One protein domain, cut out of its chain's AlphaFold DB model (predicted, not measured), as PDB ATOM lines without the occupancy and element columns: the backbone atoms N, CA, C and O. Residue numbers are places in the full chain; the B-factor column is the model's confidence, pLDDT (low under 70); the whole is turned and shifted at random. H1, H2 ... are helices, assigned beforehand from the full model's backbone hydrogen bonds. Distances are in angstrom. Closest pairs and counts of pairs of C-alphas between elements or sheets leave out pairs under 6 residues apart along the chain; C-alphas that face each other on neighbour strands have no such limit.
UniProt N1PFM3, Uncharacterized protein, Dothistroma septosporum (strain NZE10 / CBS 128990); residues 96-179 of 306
ATOM      1  N   PHE A  96      20.122  68.390 -41.238       53.72
ATOM      2  CA  PHE A  96      20.556  67.023 -41.524       53.72
ATOM      3  C   PHE A  96      19.380  66.033 -41.575       53.72
ATOM      4  O   PHE A  96      19.286  65.232 -42.507       53.72
ATOM      5  N   THR A  97      18.422  66.134 -40.647       55.38
ATOM      6  CA  THR A  97      17.211  65.293 -40.660       55.38
ATOM      7  C   THR A  97      16.298  65.614 -41.843       55.38
ATOM      8  O   THR A  97      15.754  64.703 -42.467       55.38
ATOM      9  N   THR A  98      16.167  66.892 -42.212       62.19
ATOM     10  CA  THR A  98      15.356  67.314 -43.369       62.19
ATOM     11  C   THR A  98      15.988  66.871 -44.694       62.19
ATOM     12  O   THR A  98      15.279  66.439 -45.602       62.19
ATOM     13  N   TRP A  99      17.321  66.898 -44.801       62.66
ATOM     14  CA  TRP A  99      18.047  66.402 -45.973       62.66
ATOM     15  C   TRP A  99      17.966  64.872 -46.108       62.66
ATOM     16  O   TRP A  99      17.662  64.368 -47.194       62.66
ATOM     17  N   LEU A 100      18.130  64.125 -45.005       53.78
ATOM     18  CA  LEU A 100      17.969  62.665 -44.995       53.78
ATOM     19  C   LEU A 100      16.546  62.236 -45.384       53.78
ATOM     20  O   LEU A 100      16.393  61.343 -46.221       53.78
ATOM     21  N   ASN A 101      15.515  62.902 -44.854       55.16
ATOM     22  CA  ASN A 101      14.117  62.608 -45.186       55.16
ATOM     23  C   ASN A 101      13.758  62.932 -46.643       55.16
ATOM     24  O   ASN A 101      12.933  62.238 -47.236       55.16
ATOM     25  N   ARG A 102      14.393  63.943 -47.249       57.09
ATOM     26  CA  ARG A 102      14.071  64.383 -48.613       57.09
ATOM     27  C   ARG A 102      14.755  63.563 -49.709       57.09
ATOM     28  O   ARG A 102      14.159  63.383 -50.766       57.09
ATOM     29  N   TYR A 103      15.963  63.046 -49.464       51.50
ATOM     30  CA  TYR A 103      16.771  62.420 -50.522       51.50
ATOM     31  C   TYR A 103      17.112  60.940 -50.304       51.50
ATOM     32  O   TYR A 103      17.483  60.272 -51.267       51.50
ATOM     33  N   ARG A 104      16.946  60.383 -49.093       47.09
ATOM     34  CA  ARG A 104      17.321  58.982 -48.801       47.09
ATOM     35  C   ARG A 104      16.133  58.024 -48.615       47.09
ATOM     36  O   ARG A 104      16.298  56.817 -48.774       47.09
ATOM     37  N   TYR A 105      14.927  58.533 -48.349       45.66
ATOM     38  CA  TYR A 105      13.764  57.709 -47.975       45.66
ATOM     39  C   TYR A 105      12.768  57.267 -49.072       45.66
ATOM     40  O   TYR A 105      12.021  56.324 -48.802       45.66
ATOM     41  N   PRO A 106      12.735  57.799 -50.313       49.34
ATOM     42  CA  PRO A 106      11.846  57.236 -51.339       49.34
ATOM     43  C   PRO A 106      12.300  55.857 -51.848       49.34
ATOM     44  O   PRO A 106      11.469  55.054 -52.275       49.34
ATOM     45  N   PHE A 107      13.607  55.565 -51.789       44.84
ATOM     46  CA  PHE A 107      14.179  54.304 -52.278       44.84
ATOM     47  C   PHE A 107      14.118  53.179 -51.234       44.84
ATOM     48  O   PHE A 107      13.737  52.059 -51.574       44.84
ATOM     49  N   LEU A 108      14.370  53.490 -49.956       45.84
ATOM     50  CA  LEU A 108      14.280  52.519 -48.856       45.84
ATOM     51  C   LEU A 108      12.835  52.110 -48.530       45.84
ATOM     52  O   LEU A 108      12.604  50.989 -48.095       45.84
ATOM     53  N   ASN A 109      11.836  52.957 -48.806       50.88
ATOM     54  CA  ASN A 109      10.430  52.592 -48.593       50.88
ATOM     55  C   ASN A 109       9.885  51.592 -49.629       50.88
ATOM     56  O   ASN A 109       8.897  50.908 -49.361       50.88
ATOM     57  N   ARG A 110      10.495  51.486 -50.820       52.47
ATOM     58  CA  ARG A 110      10.080  50.502 -51.838       52.47
ATOM     59  C   ARG A 110      10.743  49.142 -51.637       52.47
ATOM     60  O   ARG A 110      10.071  48.132 -51.834       52.47
ATOM     61  N   THR A 111      12.009  49.107 -51.219       52.91
ATOM     62  CA  THR A 111      12.683  47.854 -50.842       52.91
ATOM     63  C   THR A 111      12.114  47.314 -49.534       52.91
ATOM     64  O   THR A 111      11.708  46.160 -49.505       52.91
ATOM     65  N   SER A 112      11.880  48.171 -48.534       62.88
ATOM     66  CA  SER A 112      11.270  47.778 -47.255       62.88
ATOM     67  C   SER A 112       9.863  47.189 -47.412       62.88
ATOM     68  O   SER A 112       9.549  46.183 -46.784       62.88
ATOM     69  N   LYS A 113       9.007  47.728 -48.296       65.94
ATOM     70  CA  LYS A 113       7.678  47.135 -48.556       65.94
ATOM     71  C   LYS A 113       7.747  45.777 -49.258       65.94
ATOM     72  O   LYS A 113       6.916  44.916 -48.989       65.94
ATOM     73  N   ARG A 114       8.716  45.573 -50.156       68.62
ATOM     74  CA  ARG A 114       8.921  44.271 -50.816       68.62
ATOM     75  C   ARG A 114       9.534  43.248 -49.862       68.62
ATOM     76  O   ARG A 114       9.094  42.107 -49.859       68.62
ATOM     77  N   GLU A 115      10.478  43.668 -49.030       72.31
ATOM     78  CA  GLU A 115      11.123  42.832 -48.014       72.31
ATOM     79  C   GLU A 115      10.143  42.445 -46.905       72.31
ATOM     80  O   GLU A 115      10.048  41.275 -46.557       72.31
ATOM     81  N   THR A 116       9.329  43.379 -46.409       74.94
ATOM     82  CA  THR A 116       8.284  43.067 -45.415       74.94
ATOM     83  C   THR A 116       7.192  42.171 -45.993       74.94
ATOM     84  O   THR A 116       6.754  41.251 -45.309       74.94
ATOM     85  N   ALA A 117       6.780  42.366 -47.252       73.44
ATOM     86  CA  ALA A 117       5.842  41.457 -47.911       73.44
ATOM     87  C   ALA A 117       6.431  40.044 -48.085       73.44
ATOM     88  O   ALA A 117       5.732  39.067 -47.816       73.44
ATOM     89  N   ALA A 118       7.706  39.938 -48.476       74.12
ATOM     90  CA  ALA A 118       8.425  38.668 -48.576       74.12
ATOM     91  C   ALA A 118       8.512  37.955 -47.218       74.12
ATOM     92  O   ALA A 118       8.069  36.813 -47.107       74.12
ATOM     93  N   VAL A 119       8.956  38.654 -46.169       73.81
ATOM     94  CA  VAL A 119       9.031  38.122 -44.799       73.81
ATOM     95  C   VAL A 119       7.651  37.696 -44.289       73.81
ATOM     96  O   VAL A 119       7.507  36.611 -43.737       73.81
ATOM     97  N   HIS A 120       6.598  38.489 -44.514       72.06
ATOM     98  CA  HIS A 120       5.242  38.098 -44.117       72.06
ATOM     99  C   HIS A 120       4.725  36.883 -44.900       72.06
ATOM    100  O   HIS A 120       4.002  36.060 -44.332       72.06
ATOM    101  N   SER A 121       5.077  36.751 -46.184       75.25
ATOM    102  CA  SER A 121       4.747  35.555 -46.967       75.25
ATOM    103  C   SER A 121       5.498  34.311 -46.493       75.25
ATOM    104  O   SER A 121       4.919  33.227 -46.505       75.25
ATOM    105  N   GLU A 122       6.731  34.473 -46.013       74.62
ATOM    106  CA  GLU A 122       7.564  33.398 -45.467       74.62
ATOM    107  C   GLU A 122       7.017  32.925 -44.114       74.62
ATOM    108  O   GLU A 122       6.716  31.750 -43.950       74.62
ATOM    109  N   ILE A 123       6.711  33.854 -43.201       74.25
ATOM    110  CA  ILE A 123       6.098  33.534 -41.901       74.25
ATOM    111  C   ILE A 123       4.750  32.819 -42.081       74.25
ATOM    112  O   ILE A 123       4.454  31.855 -41.378       74.25
ATOM    113  N   ARG A 124       3.922  33.259 -43.043       77.38
ATOM    114  CA  ARG A 124       2.668  32.557 -43.368       77.38
ATOM    115  C   ARG A 124       2.924  31.162 -43.931       77.38
ATOM    116  O   ARG A 124       2.149  30.257 -43.653       77.38
ATOM    117  N   ARG A 125       3.977  30.981 -44.730       76.12
ATOM    118  CA  ARG A 125       4.359  29.674 -45.274       76.12
ATOM    119  C   ARG A 125       4.738  28.721 -44.143       76.12
ATOM    120  O   ARG A 125       4.196  27.624 -44.121       76.12
ATOM    121  N   ASP A 126       5.550  29.165 -43.190       79.06
ATOM    122  CA  ASP A 126       6.002  28.344 -42.062       79.06
ATOM    123  C   ASP A 126       4.848  27.950 -41.134       79.06
ATOM    124  O   ASP A 126       4.662  26.773 -40.840       79.06
ATOM    125  N   GLN A 127       3.977  28.901 -40.787       80.94
ATOM    126  CA  GLN A 127       2.782  28.611 -39.984       80.94
ATOM    127  C   GLN A 127       1.834  27.615 -40.663       80.94
ATOM    128  O   GLN A 127       1.193  26.806 -39.992       80.94
ATOM    129  N   ASN A 128       1.735  27.656 -41.993       78.38
ATOM    130  CA  ASN A 128       0.923  26.692 -42.728       78.38
ATOM    131  C   ASN A 128       1.554  25.293 -42.699       78.38
ATOM    132  O   ASN A 128       0.821  24.311 -42.623       78.38
ATOM    133  N   LEU A 129       2.886  25.179 -42.741       78.75
ATOM    134  CA  LEU A 129       3.580  23.886 -42.706       78.75
ATOM    135  C   LEU A 129       3.360  23.144 -41.390       78.75
ATOM    136  O   LEU A 129       3.106  21.940 -41.424       78.75
ATOM    137  N   ASP A 130       3.371  23.858 -40.264       82.56
ATOM    138  CA  ASP A 130       3.072  23.266 -38.957       82.56
ATOM    139  C   ASP A 130       1.649  22.683 -38.929       82.56
ATOM    140  O   ASP A 130       1.437  21.547 -38.501       82.56
ATOM    141  N   GLN A 131       0.674  23.404 -39.496       82.88
ATOM    142  CA  GLN A 131      -0.706  22.916 -39.616       82.88
ATOM    143  C   GLN A 131      -0.813  21.686 -40.528       82.88
ATOM    144  O   GLN A 131      -1.587  20.770 -40.248       82.88
ATOM    145  N   PHE A 132      -0.031  21.624 -41.610       83.00
ATOM    146  CA  PHE A 132       0.000  20.446 -42.479       83.00
ATOM    147  C   PHE A 132       0.565  19.212 -41.772       83.00
ATOM    148  O   PHE A 132       0.067  18.114 -42.021       83.00
ATOM    149  N   GLY A 133       1.543  19.385 -40.878       81.81
ATOM    150  CA  GLY A 133       2.077  18.294 -40.063       81.81
ATOM    151  C   GLY A 133       1.011  17.645 -39.175       81.81
ATOM    152  O   GLY A 133       0.965  16.421 -39.059       81.81
ATOM    153  N   GLU A 134       0.102  18.446 -38.609       85.31
ATOM    154  CA  GLU A 134      -1.005  17.937 -37.789       85.31
ATOM    155  C   GLU A 134      -2.114  17.272 -38.616       85.31
ATOM    156  O   GLU A 134      -2.692  16.265 -38.197       85.31
ATOM    157  N   ILE A 135      -2.442  17.835 -39.784       84.69
ATOM    158  CA  ILE A 135      -3.546  17.341 -40.623       84.69
ATOM    159  C   ILE A 135      -3.137  16.068 -41.372       84.69
ATOM    160  O   ILE A 135      -3.964  15.170 -41.545       84.69
ATOM    161  N   LEU A 136      -1.877  15.979 -41.807       85.69
ATOM    162  CA  LEU A 136      -1.375  14.933 -42.698       85.69
ATOM    163  C   LEU A 136      -0.131  14.246 -42.117       85.69
ATOM    164  O   LEU A 136       0.940  14.291 -42.725       85.69
ATOM    165  N   PRO A 137      -0.265  13.528 -40.987       87.19
ATOM    166  CA  PRO A 137       0.872  12.909 -40.304       87.19
ATOM    167  C   PRO A 137       1.600  11.849 -41.149       87.19
ATOM    168  O   PRO A 137       2.729  11.476 -40.845       87.19
ATOM    169  N   ASN A 138       0.966  11.356 -42.218       87.25
ATOM    170  CA  ASN A 138       1.512  10.313 -43.087       87.25
ATOM    171  C   ASN A 138       2.278  10.854 -44.307       87.25
ATOM    172  O   ASN A 138       2.774  10.062 -45.110       87.25
ATOM    173  N   HIS A 139       2.347  12.175 -44.487       86.00
ATOM    174  CA  HIS A 139       2.989  12.801 -45.639       86.00
ATOM    175  C   HIS A 139       4.348  13.397 -45.262       86.00
ATOM    176  O   HIS A 139       4.488  14.056 -44.237       86.00
ATOM    177  N   SER A 140       5.357  13.194 -46.117       90.12
ATOM    178  CA  SER A 140       6.649  13.868 -45.955       90.12
ATOM    179  C   SER A 140       6.483  15.375 -46.150       90.12
ATOM    180  O   SER A 140       5.823  15.813 -47.097       90.12
ATOM    181  N   LEU A 141       7.140  16.171 -45.303       86.75
ATOM    182  CA  LEU A 141       7.165  17.632 -45.414       86.75
ATOM    183  C   LEU A 141       7.654  18.086 -46.803       86.75
ATOM    184  O   LEU A 141       7.131  19.044 -47.370       86.75
ATOM    185  N   GLU A 142       8.610  17.360 -47.393       88.06
ATOM    186  CA  GLU A 142       9.130  17.639 -48.738       88.06
ATOM    187  C   GLU A 142       8.063  17.457 -49.825       88.06
ATOM    188  O   GLU A 142       7.968  18.254 -50.764       88.06
ATOM    189  N   ASP A 143       7.224  16.427 -49.694       87.75
ATOM    190  CA  ASP A 143       6.143  16.160 -50.639       87.75
ATOM    191  C   ASP A 143       5.070  17.245 -50.544       87.75
ATOM    192  O   ASP A 143       4.634  17.766 -51.576       87.75
ATOM    193  N   VAL A 144       4.699  17.635 -49.319       89.06
ATOM    194  CA  VAL A 144       3.760  18.735 -49.061       89.06
ATOM    195  C   VAL A 144       4.290  20.030 -49.677       89.06
ATOM    196  O   VAL A 144       3.589  20.668 -50.463       89.06
ATOM    197  N   HIS A 145       5.559  20.371 -49.442       87.31
ATOM    198  CA  HIS A 145       6.198  21.539 -50.053       87.31
ATOM    199  C   HIS A 145       6.170  21.513 -51.579       87.31
ATOM    200  O   HIS A 145       5.872  22.531 -52.219       87.31
ATOM    201  N   ARG A 146       6.477  20.359 -52.177       90.38
ATOM    202  CA  ARG A 146       6.457  20.177 -53.631       90.38
ATOM    203  C   ARG A 146       5.053  20.403 -54.190       90.38
ATOM    204  O   ARG A 146       4.918  21.008 -55.252       90.38
ATOM    205  N   ILE A 147       4.014  19.948 -53.492       91.50
ATOM    206  CA  ILE A 147       2.616  20.108 -53.913       91.50
ATOM    207  C   ILE A 147       2.157  21.560 -53.754       91.50
ATOM    208  O   ILE A 147       1.635  22.121 -54.715       91.50
ATOM    209  N   ILE A 148       2.420  22.196 -52.606       89.69
ATOM    210  CA  ILE A 148       2.098  23.615 -52.365       89.69
ATOM    211  C   ILE A 148       2.739  24.491 -53.445       89.69
ATOM    212  O   ILE A 148       2.088  25.369 -54.014       89.69
ATOM    213  N   SER A 149       4.004  24.219 -53.779       89.12
ATOM    214  CA  SER A 149       4.727  24.959 -54.817       89.12
ATOM    215  C   SER A 149       4.090  24.774 -56.201       89.12
ATOM    216  O   SER A 149       3.958  25.740 -56.946       89.12
ATOM    217  N   LYS A 150       3.612  23.564 -56.529       91.69
ATOM    218  CA  LYS A 150       2.862  23.293 -57.773       91.69
ATOM    219  C   LYS A 150       1.474  23.940 -57.803       91.69
ATOM    220  O   LYS A 150       0.958  24.199 -58.884       91.69
ATOM    221  N   ARG A 151       0.862  24.185 -56.643       89.62
ATOM    222  CA  ARG A 151      -0.472  24.792 -56.484       89.62
ATOM    223  C   ARG A 151      -0.407  26.293 -56.174       89.62
ATOM    224  O   ARG A 151      -1.350  26.847 -55.619       89.62
ATOM    225  N   HIS A 152       0.703  26.951 -56.516       90.94
ATOM    226  CA  HIS A 152       0.905  28.394 -56.336       90.94
ATOM    227  C   HIS A 152       0.697  28.898 -54.895       90.94
ATOM    228  O   HIS A 152       0.313  30.044 -54.687       90.94
ATOM    229  N   GLY A 153       0.945  28.057 -53.887       85.00
ATOM    230  CA  GLY A 153       0.793  28.452 -52.488       85.00
ATOM    231  C   GLY A 153      -0.643  28.438 -51.953       85.00
ATOM    232  O   GLY A 153      -0.837  28.834 -50.806       85.00
ATOM    233  N   ASN A 154      -1.643  27.982 -52.722       89.25
ATOM    234  CA  ASN A 154      -3.004  27.853 -52.199       89.25
ATOM    235  C   ASN A 154      -3.112  26.638 -51.259       89.25
ATOM    236  O   ASN A 154      -3.098  25.480 -51.689       89.25
ATOM    237  N   VAL A 155      -3.212  26.927 -49.961       86.00
ATOM    238  CA  VAL A 155      -3.311  25.939 -48.877       86.00
ATOM    239  C   VAL A 155      -4.598  25.133 -48.979       86.00
ATOM    240  O   VAL A 155      -4.546  23.910 -48.915       86.00
ATOM    241  N   GLU A 156      -5.740  25.788 -49.188       87.94
ATOM    242  CA  GLU A 156      -7.049  25.128 -49.218       87.94
ATOM    243  C   GLU A 156      -7.149  24.151 -50.395       87.94
ATOM    244  O   GLU A 156      -7.534  22.994 -50.216       87.94
ATOM    245  N   ASP A 157      -6.713  24.573 -51.583       90.44
ATOM    246  CA  ASP A 157      -6.657  23.695 -52.755       90.44
ATOM    247  C   ASP A 157      -5.710  22.512 -52.528       90.44
ATOM    248  O   ASP A 157      -5.991  21.395 -52.967       90.44
ATOM    249  N   THR A 158      -4.596  22.741 -51.829       89.88
ATOM    250  CA  THR A 158      -3.630  21.687 -51.502       89.88
ATOM    251  C   THR A 158      -4.218  20.672 -50.523       89.88
ATOM    252  O   THR A 158      -4.109  19.473 -50.775       89.88
ATOM    253  N   VAL A 159      -4.888  21.126 -49.458       88.44
ATOM    254  CA  VAL A 159      -5.574  20.256 -48.485       88.44
ATOM    255  C   VAL A 159      -6.675  19.449 -49.169       88.44
ATOM    256  O   VAL A 159      -6.721  18.229 -49.023       88.44
ATOM    257  N   ASN A 160      -7.531  20.101 -49.959       90.44
ATOM    258  CA  ASN A 160      -8.623  19.437 -50.671       90.44
ATOM    259  C   ASN A 160      -8.101  18.393 -51.668       90.44
ATOM    260  O   ASN A 160      -8.655  17.299 -51.770       90.44
ATOM    261  N   TRP A 161      -7.020  18.709 -52.386       92.06
ATOM    262  CA  TRP A 161      -6.387  17.765 -53.303       92.06
ATOM    263  C   TRP A 161      -5.758  16.580 -52.564       92.06
ATOM    264  O   TRP A 161      -5.936  15.447 -53.000       92.06
ATOM    265  N   LEU A 162      -5.065  16.818 -51.446       90.81
ATOM    266  CA  LEU A 162      -4.468  15.756 -50.630       90.81
ATOM    267  C   LEU A 162      -5.535  14.826 -50.049       90.81
ATOM    268  O   LEU A 162      -5.382  13.613 -50.138       90.81
ATOM    269  N   ALA A 163      -6.646  15.373 -49.552       89.38
ATOM    270  CA  ALA A 163      -7.768  14.578 -49.058       89.38
ATOM    271  C   ALA A 163      -8.403  13.715 -50.165       89.38
ATOM    272  O   ALA A 163      -8.671  12.533 -49.952       89.38
ATOM    273  N   ALA A 164      -8.610  14.280 -51.362       91.25
ATOM    274  CA  ALA A 164      -9.118  13.526 -52.510       91.25
ATOM    275  C   ALA A 164      -8.134  12.429 -52.950       91.25
ATOM    276  O   ALA A 164      -8.533  11.292 -53.182       91.25
ATOM    277  N   PHE A 165      -6.841  12.744 -52.993       90.94
ATOM    278  CA  PHE A 165      -5.790  11.797 -53.351       90.94
ATOM    279  C   PHE A 165      -5.660  10.650 -52.338       90.94
ATOM    280  O   PHE A 165      -5.515   9.494 -52.732       90.94
ATOM    281  N   GLU A 166      -5.728  10.933 -51.034       90.31
ATOM    282  CA  GLU A 166      -5.766   9.897 -49.997       90.31
ATOM    283  C   GLU A 166      -6.989   8.992 -50.170       90.31
ATOM    284  O   GLU A 166      -6.855   7.770 -50.122       90.31
ATOM    285  N   HIS A 167      -8.162   9.577 -50.425       91.38
ATOM    286  CA  HIS A 167      -9.385   8.821 -50.671       91.38
ATOM    287  C   HIS A 167      -9.251   7.887 -51.884       91.38
ATOM    288  O   HIS A 167      -9.487   6.687 -51.749       91.38
ATOM    289  N   GLU A 168      -8.774   8.395 -53.026       94.06
ATOM    290  CA  GLU A 168      -8.520   7.597 -54.235       94.06
ATOM    291  C   GLU A 168      -7.499   6.479 -53.981       94.06
ATOM    292  O   GLU A 168      -7.671   5.351 -54.443       94.06
ATOM    293  N   ARG A 169      -6.441   6.748 -53.206       91.19
ATOM    294  CA  ARG A 169      -5.454   5.724 -52.829       91.19
ATOM    295  C   ARG A 169      -6.055   4.634 -51.954       91.19
ATOM    296  O   ARG A 169      -5.716   3.466 -52.143       91.19
ATOM    297  N   HIS A 170      -6.891   5.001 -50.987       91.38
ATOM    298  CA  HIS A 170      -7.583   4.037 -50.136       91.38
ATOM    299  C   HIS A 170      -8.557   3.184 -50.946       91.38
ATOM    300  O   HIS A 170      -8.552   1.965 -50.807       91.38
ATOM    301  N   GLU A 171      -9.323   3.803 -51.842       95.25
ATOM    302  CA  GLU A 171     -10.234   3.095 -52.737       95.25
ATOM    303  C   GLU A 171      -9.481   2.145 -53.679       95.25
ATOM    304  O   GLU A 171      -9.847   0.979 -53.817       95.25
ATOM    305  N   MET A 172      -8.382   2.603 -54.283       93.50
ATOM    306  CA  MET A 172      -7.539   1.770 -55.139       93.50
ATOM    307  C   MET A 172      -6.959   0.577 -54.374       93.50
ATOM    308  O   MET A 172      -6.947  -0.532 -54.903       93.50
ATOM    309  N   ARG A 173      -6.505   0.774 -53.128       91.56
ATOM    310  CA  ARG A 173      -6.033  -0.328 -52.275       91.56
ATOM    311  C   ARG A 173      -7.138  -1.329 -51.984       91.56
ATOM    312  O   ARG A 173      -6.912  -2.513 -52.195       91.56
ATOM    313  N   ALA A 174      -8.321  -0.860 -51.593       93.88
ATOM    314  CA  ALA A 174      -9.464  -1.730 -51.338       93.88
ATOM    315  C   ALA A 174      -9.826  -2.559 -52.580       93.88
ATOM    316  O   ALA A 174     -10.006  -3.767 -52.485       93.88
ATOM    317  N   ARG A 175      -9.833  -1.940 -53.768       94.12
ATOM    318  CA  ARG A 175     -10.078  -2.651 -55.031       94.12
ATOM    319  C   ARG A 175      -8.991  -3.678 -55.351       94.12
ATOM    320  O   ARG A 175      -9.317  -4.742 -55.855       94.12
ATOM    321  N   ILE A 176      -7.717  -3.383 -55.073       91.50
ATOM    322  CA  ILE A 176      -6.610  -4.342 -55.252       91.50
ATOM    323  C   ILE A 176      -6.730  -5.502 -54.257       91.50
ATOM    324  O   ILE A 176      -6.478  -6.649 -54.620       91.50
ATOM    325  N   GLU A 177      -7.118  -5.223 -53.016       91.50
ATOM    326  CA  GLU A 177      -7.330  -6.227 -51.971       91.50
ATOM    327  C   GLU A 177      -8.544  -7.119 -52.256       91.50
ATOM    328  O   GLU A 177      -8.504  -8.299 -51.917       91.50
ATOM    329  N   ASP A 178      -9.560  -6.609 -52.949       96.75
ATOM    330  CA  ASP A 178     -10.756  -7.362 -53.352       96.75
ATOM    331  C   ASP A 178     -10.559  -8.187 -54.641       96.75
ATOM    332  O   ASP A 178     -11.415  -8.983 -55.025       96.75
ATOM    333  N   LEU A 179      -9.414  -8.051 -55.325       96.38
ATOM    334  CA  LEU A 179      -9.141  -8.860 -56.514       96.38
ATOM    335  C   LEU A 179      -9.084 -10.363 -56.167       96.38
ATOM    336  O   LEU A 179      -8.432 -10.743 -55.182       96.38
TER     337      LEU A 179
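What this domain is: This is residues 96 to 179 of the 306 residues of an uncharacterized protein of Dothistroma septosporum (strain NZE10 / CBS 128990) (UniProt N1PFM3). The model is a long rod in which two long helices, H2 and H4, follow one another and run the same way, with the short helix H3 folding back between the last part of H2 and the beginning of H4. These parts make a small compact body, from which residues 96 to 120, with the short helix H1 at the far end, stick out as a long arm, and residues 167 to 179 stick out as a shorter one. The printed part has 84 residues with four named helices, in the order H1, H2, H3, H4, and no named strand; its class is all helix. It is extended, with a radius of gyration of the C-alphas of 21.9 A, and its C-alphas span 82 by 19 by 17 A.

How they stand to each other: H1, residues 96 to 103, and H2, residues 105 to 135, meet only through their link, a tight one of 1 residue. H2 only just touches H3, residues 141 to 150, with 3 pairs of C-alphas within 8 A, and with its residues 129 to 133 alone. The closest C-alphas of the two are those of Gly 133 and Leu 141, 7.4 A apart. H2 and H3 run opposite ways at a steep tilt of 54 degrees. H3 only just touches H4, residues 155 to 177, again with 3 pairs within 8 A; on H4 these involve residues 155 to 158 alone. Their closest C-alphas, of Ile 148 and Thr 158, are 6.1 A apart, and the two helices run opposite ways at a steep tilt of 64 degrees. H2 and H4 are close but not clearly touching, their closest C-alphas being those of Asn 128 and Val 155 at 7.5 A; they run the same way at a shallow tilt of 27 degrees. H1 is apart from H3 and from H4. In H1, H3 and H4 every O i to N i+4 pair is within hydrogen-bond range; in H2 26 of 27 are.

Where its parts are: H1 begins at C-alpha 96, at (20.556, 67.023, -41.524), and is 10.8 A from first to last C-alpha. H2, the longest helix with 31 residues, covers 44.5 A and ends at C-alpha 135, at (-3.546, 17.341, -40.623). H3 covers 14.3 A. H4 covers 32.6 A and ends at C-alpha 177, at (-7.330, -6.227, -51.971).

The domain as a whole: The two C-alphas farthest apart, those of Phe 96 and Leu 179, are 82.9 A apart. Residues 96 to 120 and 167 to 179 stand free, and the body without them, 46 residues, spans 28 by 20 by 16 A. The printed part has no cut, and its three links are tight. The mean pLDDT of the printed part is 79.1; residues 96 to 114 are under 70.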